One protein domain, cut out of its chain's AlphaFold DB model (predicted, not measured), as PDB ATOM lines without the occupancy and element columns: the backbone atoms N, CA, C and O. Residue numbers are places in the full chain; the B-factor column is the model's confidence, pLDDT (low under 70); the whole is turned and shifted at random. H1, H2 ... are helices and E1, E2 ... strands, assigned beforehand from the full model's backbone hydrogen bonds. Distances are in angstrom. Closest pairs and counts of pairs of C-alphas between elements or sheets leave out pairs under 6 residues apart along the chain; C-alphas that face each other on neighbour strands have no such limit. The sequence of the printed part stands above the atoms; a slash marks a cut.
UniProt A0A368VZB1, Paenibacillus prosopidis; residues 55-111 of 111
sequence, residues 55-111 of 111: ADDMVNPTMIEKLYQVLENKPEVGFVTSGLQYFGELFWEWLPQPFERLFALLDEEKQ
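What this domain is: This is residues 55 to 111 of the 111 residues of a protein of Paenibacillus prosopidis (UniProt A0A368VZB1). With little regular structure, the printed part is a helix, H1, after which residues 74 to 83 fold back toward a small two-stranded hairpin, E1 and E2. A tail, residues 98 to 111, sticks out, and so does the turn at residues 72 to 78. The 57 residues have H1, E1 and E2 in that order, of mixed class, with 17 residues in named elements. The whole is only just loose, close to extended, with a radius of gyration of the C-alphas of 15.2 A, spanning 45 by 31 by 24 A.

Where its parts are: H1, residues 63 to 73, begins at C-alpha 63 (-23.400, 68.399, 97.248) and is 15.7 A long. E1 is residues 84 to 86; E2, residues 92 to 94, ends at C-alpha 94 (-27.208, 80.564, 89.697).

How they stand to each other: E1 and E2 form an antiparallel hairpin at 163 degrees, with N 84 and O 94 2.9 A apart, within hydrogen-bond range. H1 and E2 are apart. In H1 every O i to N i+4 pair is within range.

The domain as a whole: The C-alphas of Pro 61 and Gln 111 are the farthest apart, 45.5 A. The printed part has no cut and no long link. Residues 98 to 111 have pLDDT under 70.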
ATOM      1  N   ALA A  55     -11.752  69.857  85.899       93.56
ATOM      2  CA  ALA A  55     -10.576  69.896  86.783       93.56
ATOM      3  C   ALA A  55     -10.366  71.254  87.477       93.56
ATOM      4  O   ALA A  55      -9.567  71.350  88.409       93.56
ATOM      5  N   ASP A  56     -11.060  72.281  87.003       93.50
ATOM      6  CA  ASP A  56     -11.085  73.658  87.483       93.50
ATOM      7  C   ASP A  56     -12.317  73.976  88.350       93.50
ATOM      8  O   ASP A  56     -12.429  75.086  88.869       93.50
ATOM      9  N   ASP A  57     -13.191  72.995  88.589       94.31
ATOM     10  CA  ASP A  57     -14.371  73.149  89.435       94.31
ATOM     11  C   ASP A  57     -14.115  72.793  90.907       94.31
ATOM     12  O   ASP A  57     -13.309  71.928  91.266       94.31
ATOM     13  N   MET A  58     -14.911  73.405  91.787       94.75
ATOM     14  CA  MET A  58     -15.029  73.026  93.194       94.75
ATOM     15  C   MET A  58     -16.443  72.533  93.506       94.75
ATOM     16  O   MET A  58     -17.433  73.077  93.023       94.75
ATOM     17  N   VAL A  59     -16.549  71.531  94.382       94.38
ATOM     18  CA  VAL A  59     -17.840  71.003  94.848       94.38
ATOM     19  C   VAL A  59     -18.096  71.387  96.301       94.38
ATOM     20  O   VAL A  59     -17.210  71.297  97.153       94.38
ATOM     21  N   ASN A  60     -19.335  71.776  96.612       94.88
ATOM     22  CA  ASN A  60     -19.743  71.981  98.000       94.88
ATOM     23  C   ASN A  60     -19.624  70.650  98.778       94.88
ATOM     24  O   ASN A  60     -20.077  69.624  98.260       94.88
ATOM     25  N   PRO A  61     -19.109  70.641 100.026       96.06
ATOM     26  CA  PRO A  61     -18.910  69.409 100.798       96.06
ATOM     27  C   PRO A  61     -20.163  68.533 100.955       96.06
ATOM     28  O   PRO A  61     -20.047  67.321 101.111       96.06
ATOM     29  N   THR A  62     -21.358  69.133 100.888       96.12
ATOM     30  CA  THR A  62     -22.651  68.435 101.031       96.12
ATOM     31  C   THR A  62     -23.342  68.122  99.701       96.12
ATOM     32  O   THR A  62     -24.417  67.526  99.695       96.12
ATOM     33  N   MET A  63     -22.764  68.527  98.563       95.69
ATOM     34  CA  MET A  63     -23.400  68.399  97.248       95.69
ATOM     35  C   MET A  63     -23.699  66.935  96.917       95.69
ATOM     36  O   MET A  63     -24.850  66.587  96.675       95.69
ATOM     37  N   ILE A  64     -22.681  66.071  96.954       95.81
ATOM     38  CA  ILE A  64     -22.815  64.663  96.553       95.81
ATOM     39  C   ILE A  64     -23.847  63.936  97.424       95.81
ATOM     40  O   ILE A  64     -24.670  63.198  96.889       95.81
ATOM     41  N   GLU A  65     -23.848  64.173  98.739       97.62
ATOM     42  CA  GLU A  65     -24.823  63.585  99.668       97.62
ATOM     43  C   GLU A  65     -26.262  63.968  99.293       97.62
ATOM     44  O   GLU A  65     -27.125  63.098  99.178       97.62
ATOM     45  N   LYS A  66     -26.514  65.258  99.048       95.69
ATOM     46  CA  LYS A  66     -27.848  65.764  98.696       95.69
ATOM     47  C   LYS A  66     -28.329  65.231  97.347       95.69
ATOM     48  O   LYS A  66     -29.474  64.802  97.240       95.69
ATOM     49  N   LEU A  67     -27.460  65.225  96.333       95.44
ATOM     50  CA  LEU A  67     -27.785  64.680  95.010       95.44
ATOM     51  C   LEU A  67     -28.093  63.176  95.099       95.44
ATOM     52  O   LEU A  67     -29.098  62.712  94.563       95.44
ATOM     53  N   TYR A  68     -27.274  62.427  95.840       96.56
ATOM     54  CA  TYR A  68     -27.476  60.999  96.076       96.56
ATOM     55  C   TYR A  68     -28.815  60.709  96.764       96.56
ATOM     56  O   TYR A  68     -29.558  59.843  96.310       96.56
ATOM     57  N   GLN A  69     -29.167  61.458  97.816       97.06
ATOM     58  CA  GLN A  69     -30.442  61.286  98.519       97.06
ATOM     59  C   GLN A  69     -31.654  61.501  97.605       97.06
ATOM     60  O   GLN A  69     -32.652  60.801  97.760       97.06
ATOM     61  N   VAL A  70     -31.593  62.440  96.656       95.06
ATOM     62  CA  VAL A  70     -32.682  62.634  95.684       95.06
ATOM     63  C   VAL A  70     -32.815  61.412  94.778       95.06
ATOM     64  O   VAL A  70     -33.920  60.894  94.641       95.06
ATOM     65  N   LEU A  71     -31.705  60.934  94.207       95.12
ATOM     66  CA  LEU A  71     -31.707  59.796  93.282       95.12
ATOM     67  C   LEU A  71     -32.128  58.480  93.955       95.12
ATOM     68  O   LEU A  71     -32.823  57.677  93.344       95.12
ATOM     69  N   GLU A  72     -31.747  58.253  95.215       97.12
ATOM     70  CA  GLU A  72     -32.151  57.042  95.939       97.12
ATOM     71  C   GLU A  72     -33.615  57.070  96.396       97.12
ATOM     72  O   GLU A  72     -34.272  56.032  96.389       97.12
ATOM     73  N   ASN A  73     -34.138  58.233  96.799       96.56
ATOM     74  CA  ASN A  73     -35.492  58.334  97.357       96.56
ATOM     75  C   ASN A  73     -36.581  58.589  96.305       96.56
ATOM     76  O   ASN A  73     -37.764  58.513  96.638       96.56
ATOM     77  N   LYS A  74     -36.208  58.915  95.062       94.12
ATOM     78  CA  LYS A  74     -37.137  59.200  93.959       94.12
ATOM     79  C   LYS A  74     -36.750  58.403  92.709       94.12
ATOM     80  O   LYS A  74     -36.083  58.951  91.831       94.12
ATOM     81  N   PRO A  75     -37.127  57.115  92.614       91.75
ATOM     82  CA  PRO A  75     -36.732  56.240  91.505       91.75
ATOM     83  C   PRO A  75     -37.146  56.740  90.113       91.75
ATOM     84  O   PRO A  75     -36.568  56.320  89.114       91.75
ATOM     85  N   GLU A  76     -38.143  57.623  90.031       93.19
ATOM     86  CA  GLU A  76     -38.586  58.285  88.803       93.19
ATOM     87  C   GLU A  76     -37.615  59.366  88.289       93.19
ATOM     88  O   GLU A  76     -37.725  59.805  87.144       93.19
ATOM     89  N   VAL A  77     -36.664  59.811  89.116       90.56
ATOM     90  CA  VAL A  77     -35.684  60.841  88.762       90.56
ATOM     91  C   VAL A  77     -34.481  60.199  88.068       90.56
ATOM     92  O   VAL A  77     -33.669  59.525  88.694       90.56
ATOM     93  N   GLY A  78     -34.334  60.453  86.764       91.19
ATOM     94  CA  GLY A  78     -33.213  59.927  85.969       91.19
ATOM     95  C   GLY A  78     -31.880  60.666  86.161       91.19
ATOM     96  O   GLY A  78     -30.820  60.085  85.944       91.19
ATOM     97  N   PHE A  79     -31.914  61.940  86.560       93.94
ATOM     98  CA  PHE A  79     -30.726  62.745  86.859       93.94
ATOM     99  C   PHE A  79     -31.076  63.893  87.812       93.94
ATOM    100  O   PHE A  79     -32.229  64.307  87.916       93.94
ATOM    101  N   VAL A  80     -30.069  64.436  88.494       92.19
ATOM    102  CA  VAL A  80     -30.205  65.575  89.407       92.19
ATOM    103  C   VAL A  80     -29.011  66.509  89.226       92.19
ATOM    104  O   VAL A  80     -27.901  66.058  88.953       92.19
ATOM    105  N   THR A  81     -29.237  67.811  89.380       91.56
ATOM    106  CA  THR A  81     -28.192  68.840  89.343       91.56
ATOM    107  C   THR A  81     -28.323  69.765  90.548       91.56
ATOM    108  O   THR A  81     -29.376  69.825  91.186       91.56
ATOM    109  N   SER A  82     -27.259  70.497  90.859       90.50
ATOM    110  CA  SER A  82     -27.280  71.603  91.814       90.50
ATOM    111  C   SER A  82     -27.339  72.953  91.098       90.50
ATOM    112  O   SER A  82     -27.189  73.035  89.878       90.50
ATOM    113  N   GLY A  83     -27.517  74.018  91.881       91.56
ATOM    114  CA  GLY A  83     -27.086  75.349  91.461       91.56
ATOM    115  C   GLY A  83     -25.571  75.442  91.312       91.56
ATOM    116  O   GLY A  83     -24.834  74.523  91.687       91.56
ATOM    117  N   LEU A  84     -25.138  76.563  90.753       92.31
ATOM    118  CA  LEU A  84     -23.749  76.878  90.456       92.31
ATOM    119  C   LEU A  84     -23.386  78.189  91.148       92.31
ATOM    120  O   LEU A  84     -24.188  79.119  91.192       92.31
ATOM    121  N   GLN A  85     -22.171  78.264  91.672       93.75
ATOM    122  CA  GLN A  85     -21.588  79.502  92.170       93.75
ATOM    123  C   GLN A  85     -20.311  79.751  91.381       93.75
ATOM    124  O   GLN A  85     -19.411  78.913  91.372       93.75
ATOM    125  N   TYR A  86     -20.248  80.900  90.724       93.38
ATOM    126  CA  TYR A  86     -19.035  81.375  90.082       93.38
ATOM    127  C   TYR A  86     -18.121  81.983  91.141       93.38
ATOM    128  O   TYR A  86     -18.577  82.701  92.036       93.38
ATOM    129  N   PHE A  87     -16.833  81.675  91.040       92.56
ATOM    130  CA  PHE A  87     -15.787  82.160  91.932       92.56
ATOM    131  C   PHE A  87     -14.557  82.592  91.119       92.56
ATOM    132  O   PHE A  87     -14.418  82.241  89.948       92.56
ATOM    133  N   GLY A  88     -13.657  83.360  91.738       92.31
ATOM    134  CA  GLY A  88     -12.484  83.934  91.069       92.31
ATOM    135  C   GLY A  88     -12.711  85.395  90.689       92.31
ATOM    136  O   GLY A  88     -12.975  86.217  91.562       92.31
ATOM    137  N   GLU A  89     -12.591  85.726  89.402       91.75
ATOM    138  CA  GLU A  89     -12.739  87.108  88.906       91.75
ATOM    139  C   GLU A  89     -14.176  87.636  89.008       91.75
ATOM    140  O   GLU A  89     -14.395  88.832  89.198       91.75
ATOM    141  N   LEU A  90     -15.158  86.740  88.893       89.31
ATOM    142  CA  LEU A  90     -16.576  87.046  89.012       89.31
ATOM    143  C   LEU A  90     -17.173  86.234  90.156       89.31
ATOM    144  O   LEU A  90     -16.870  85.053  90.316       89.31
ATOM    145  N   PHE A  91     -18.059  86.871  90.919       92.25
ATOM    146  CA  PHE A  91     -18.807  86.224  91.988       92.25
ATOM    147  C   PHE A  91     -20.302  86.392  91.746       92.25
ATOM    148  O   PHE A  91     -20.833  87.500  91.840       92.25
ATOM    149  N   TRP A  92     -20.977  85.294  91.412       92.81
ATOM    150  CA  TRP A  92     -22.429  85.257  91.284       92.81
ATOM    151  C   TRP A  92     -22.957  83.835  91.427       92.81
ATOM    152  O   TRP A  92     -22.240  82.853  91.237       92.81
ATOM    153  N   GLU A  93     -24.233  83.740  91.771       92.31
ATOM    154  CA  GLU A  93     -24.912  82.476  92.012       92.31
ATOM    155  C   GLU A  93     -26.018  82.274  90.987       92.31
ATOM    156  O   GLU A  93     -26.790  83.181  90.672       92.31
ATOM    157  N   TRP A  94     -26.101  81.048  90.491       89.44
ATOM    158  CA  TRP A  94     -27.208  80.564  89.697       89.44
ATOM    159  C   TRP A  94     -27.915  79.452  90.451       89.44
ATOM    160  O   TRP A  94     -27.324  78.419  90.774       89.44
ATOM    161  N   LEU A  95     -29.206  79.645  90.693       85.31
ATOM    162  CA  LEU A  95     -30.070  78.603  91.219       85.31
ATOM    163  C   LEU A  95     -30.971  78.099  90.091       85.31
ATOM    164  O   LEU A  95     -31.581  78.921  89.396       85.31
ATOM    165  N   PRO A  96     -31.078  76.773  89.894       78.56
ATOM    166  CA  PRO A  96     -32.031  76.233  88.946       78.56
ATOM    167  C   PRO A  96     -33.434  76.650  89.380       78.56
ATOM    168  O   PRO A  96     -33.790  76.560  90.559       78.56
ATOM    169  N   GLN A  97     -34.237  77.102  88.421       76.69
ATOM    170  CA  GLN A  97     -35.660  77.305  88.661       76.69
ATOM    171  C   GLN A  97     -36.304  75.957  89.025       76.69
ATOM    172  O   GLN A  97     -35.844  74.922  88.527       76.69
ATOM    173  N   PRO A  98     -37.353  75.937  89.869       67.69
ATOM    174  CA  PRO A  98     -38.114  74.724  90.139       67.69
ATOM    175  C   PRO A  98     -38.530  74.073  88.818       67.69
ATOM    176  O   PRO A  98     -39.245  74.664  88.012       67.69
ATOM    177  N   PHE A  99     -38.013  72.876  88.563       62.62
ATOM    178  CA  PHE A  99     -38.193  72.204  87.286       62.62
ATOM    179  C   PHE A  99     -39.422  71.294  87.369       62.62
ATOM    180  O   PHE A  99     -39.369  70.259  88.030       62.62
ATOM    181  N   GLU A 100     -40.539  71.673  86.738       53.09
ATOM    182  CA  GLU A 100     -41.803  70.937  86.910       53.09
ATOM    183  C   GLU A 100     -41.983  69.699  86.016       53.09
ATOM    184  O   GLU A 100     -42.825  68.879  86.365       53.09
ATOM    185  N   ARG A 101     -41.221  69.483  84.928       48.19
ATOM    186  CA  ARG A 101     -41.181  68.210  84.155       48.19
ATOM    187  C   ARG A 101     -40.264  68.319  82.934       48.19
ATOM    188  O   ARG A 101     -40.402  69.245  82.142       48.19
ATOM    189  N   LEU A 102     -39.373  67.342  82.734       43.50
ATOM    190  CA  LEU A 102     -38.537  67.234  81.528       43.50
ATOM    191  C   LEU A 102     -39.214  66.279  80.544       43.50
ATOM    192  O   LEU A 102     -38.874  65.105  80.501       43.50
ATOM    193  N   PHE A 103     -40.174  66.779  79.770       40.69
ATOM    194  CA  PHE A 103     -40.612  66.093  78.545       40.69
ATOM    195  C   PHE A 103     -40.065  66.760  77.270       40.69
ATOM    196  O   PHE A 103     -40.160  66.192  76.196       40.69
ATOM    197  N   ALA A 104     -39.416  67.925  77.360       39.28
ATOM    198  CA  ALA A 104     -39.164  68.755  76.177       39.28
ATOM    199  C   ALA A 104     -37.790  68.582  75.490       39.28
ATOM    200  O   ALA A 104     -37.463  69.384  74.625       39.28
ATOM    201  N   LEU A 105     -36.962  67.599  75.865       39.66
ATOM    202  CA  LEU A 105     -35.610  67.451  75.286       39.66
ATOM    203  C   LEU A 105     -35.353  66.120  74.566       39.66
ATOM    204  O   LEU A 105     -34.247  65.910  74.079       39.66
ATOM    205  N   LEU A 106     -36.357  65.240  74.466       37.06
ATOM    206  CA  LEU A 106     -36.270  63.998  73.681       37.06
ATOM    207  C   LEU A 106     -37.457  63.773  72.723       37.06
ATOM    208  O   LEU A 106     -37.459  62.769  72.019       37.06
ATOM    209  N   ASP A 107     -38.398  64.717  72.612       33.44
ATOM    210  CA  ASP A 107     -39.444  64.709  71.571       33.44
ATOM    211  C   ASP A 107     -38.919  65.273  70.231       33.44
ATOM    212  O   ASP A 107     -39.554  66.101  69.585       33.44
ATOM    213  N   GLU A 108     -37.757  64.794  69.780       37.94
ATOM    214  CA  GLU A 108     -37.442  64.758  68.346       37.94
ATOM    215  C   GLU A 108     -37.691  63.331  67.835       37.94
ATOM    216  O   GLU A 108     -36.806  62.632  67.342       37.94
ATOM    217  N   GLU A 109     -38.943  62.877  67.957       38.69
ATOM    218  CA  GLU A 109     -39.474  61.912  67.002       38.69
ATOM    219  C   GLU A 109     -39.814  62.648  65.695       38.69
ATOM    220  O   GLU A 109     -40.755  63.434  65.639       38.69
ATOM    221  N   LYS A 110     -39.102  62.262  64.630       35.31
ATOM    222  CA  LYS A 110     -39.526  62.282  63.216       35.31
ATOM    223  C   LYS A 110     -39.678  63.651  62.534       35.31
ATOM    224  O   LYS A 110     -40.752  64.249  62.548       35.31
ATOM    225  N   GLN A 111     -38.687  63.972  61.698       34.22
ATOM    226  CA  GLN A 111     -38.889  64.122  60.247       34.22
ATOM    227  C   GLN A 111     -37.601  63.835  59.474       34.22
ATOM    228  O   GLN A 111     -36.529  64.279  59.933       34.22
TER     229      GLN A 111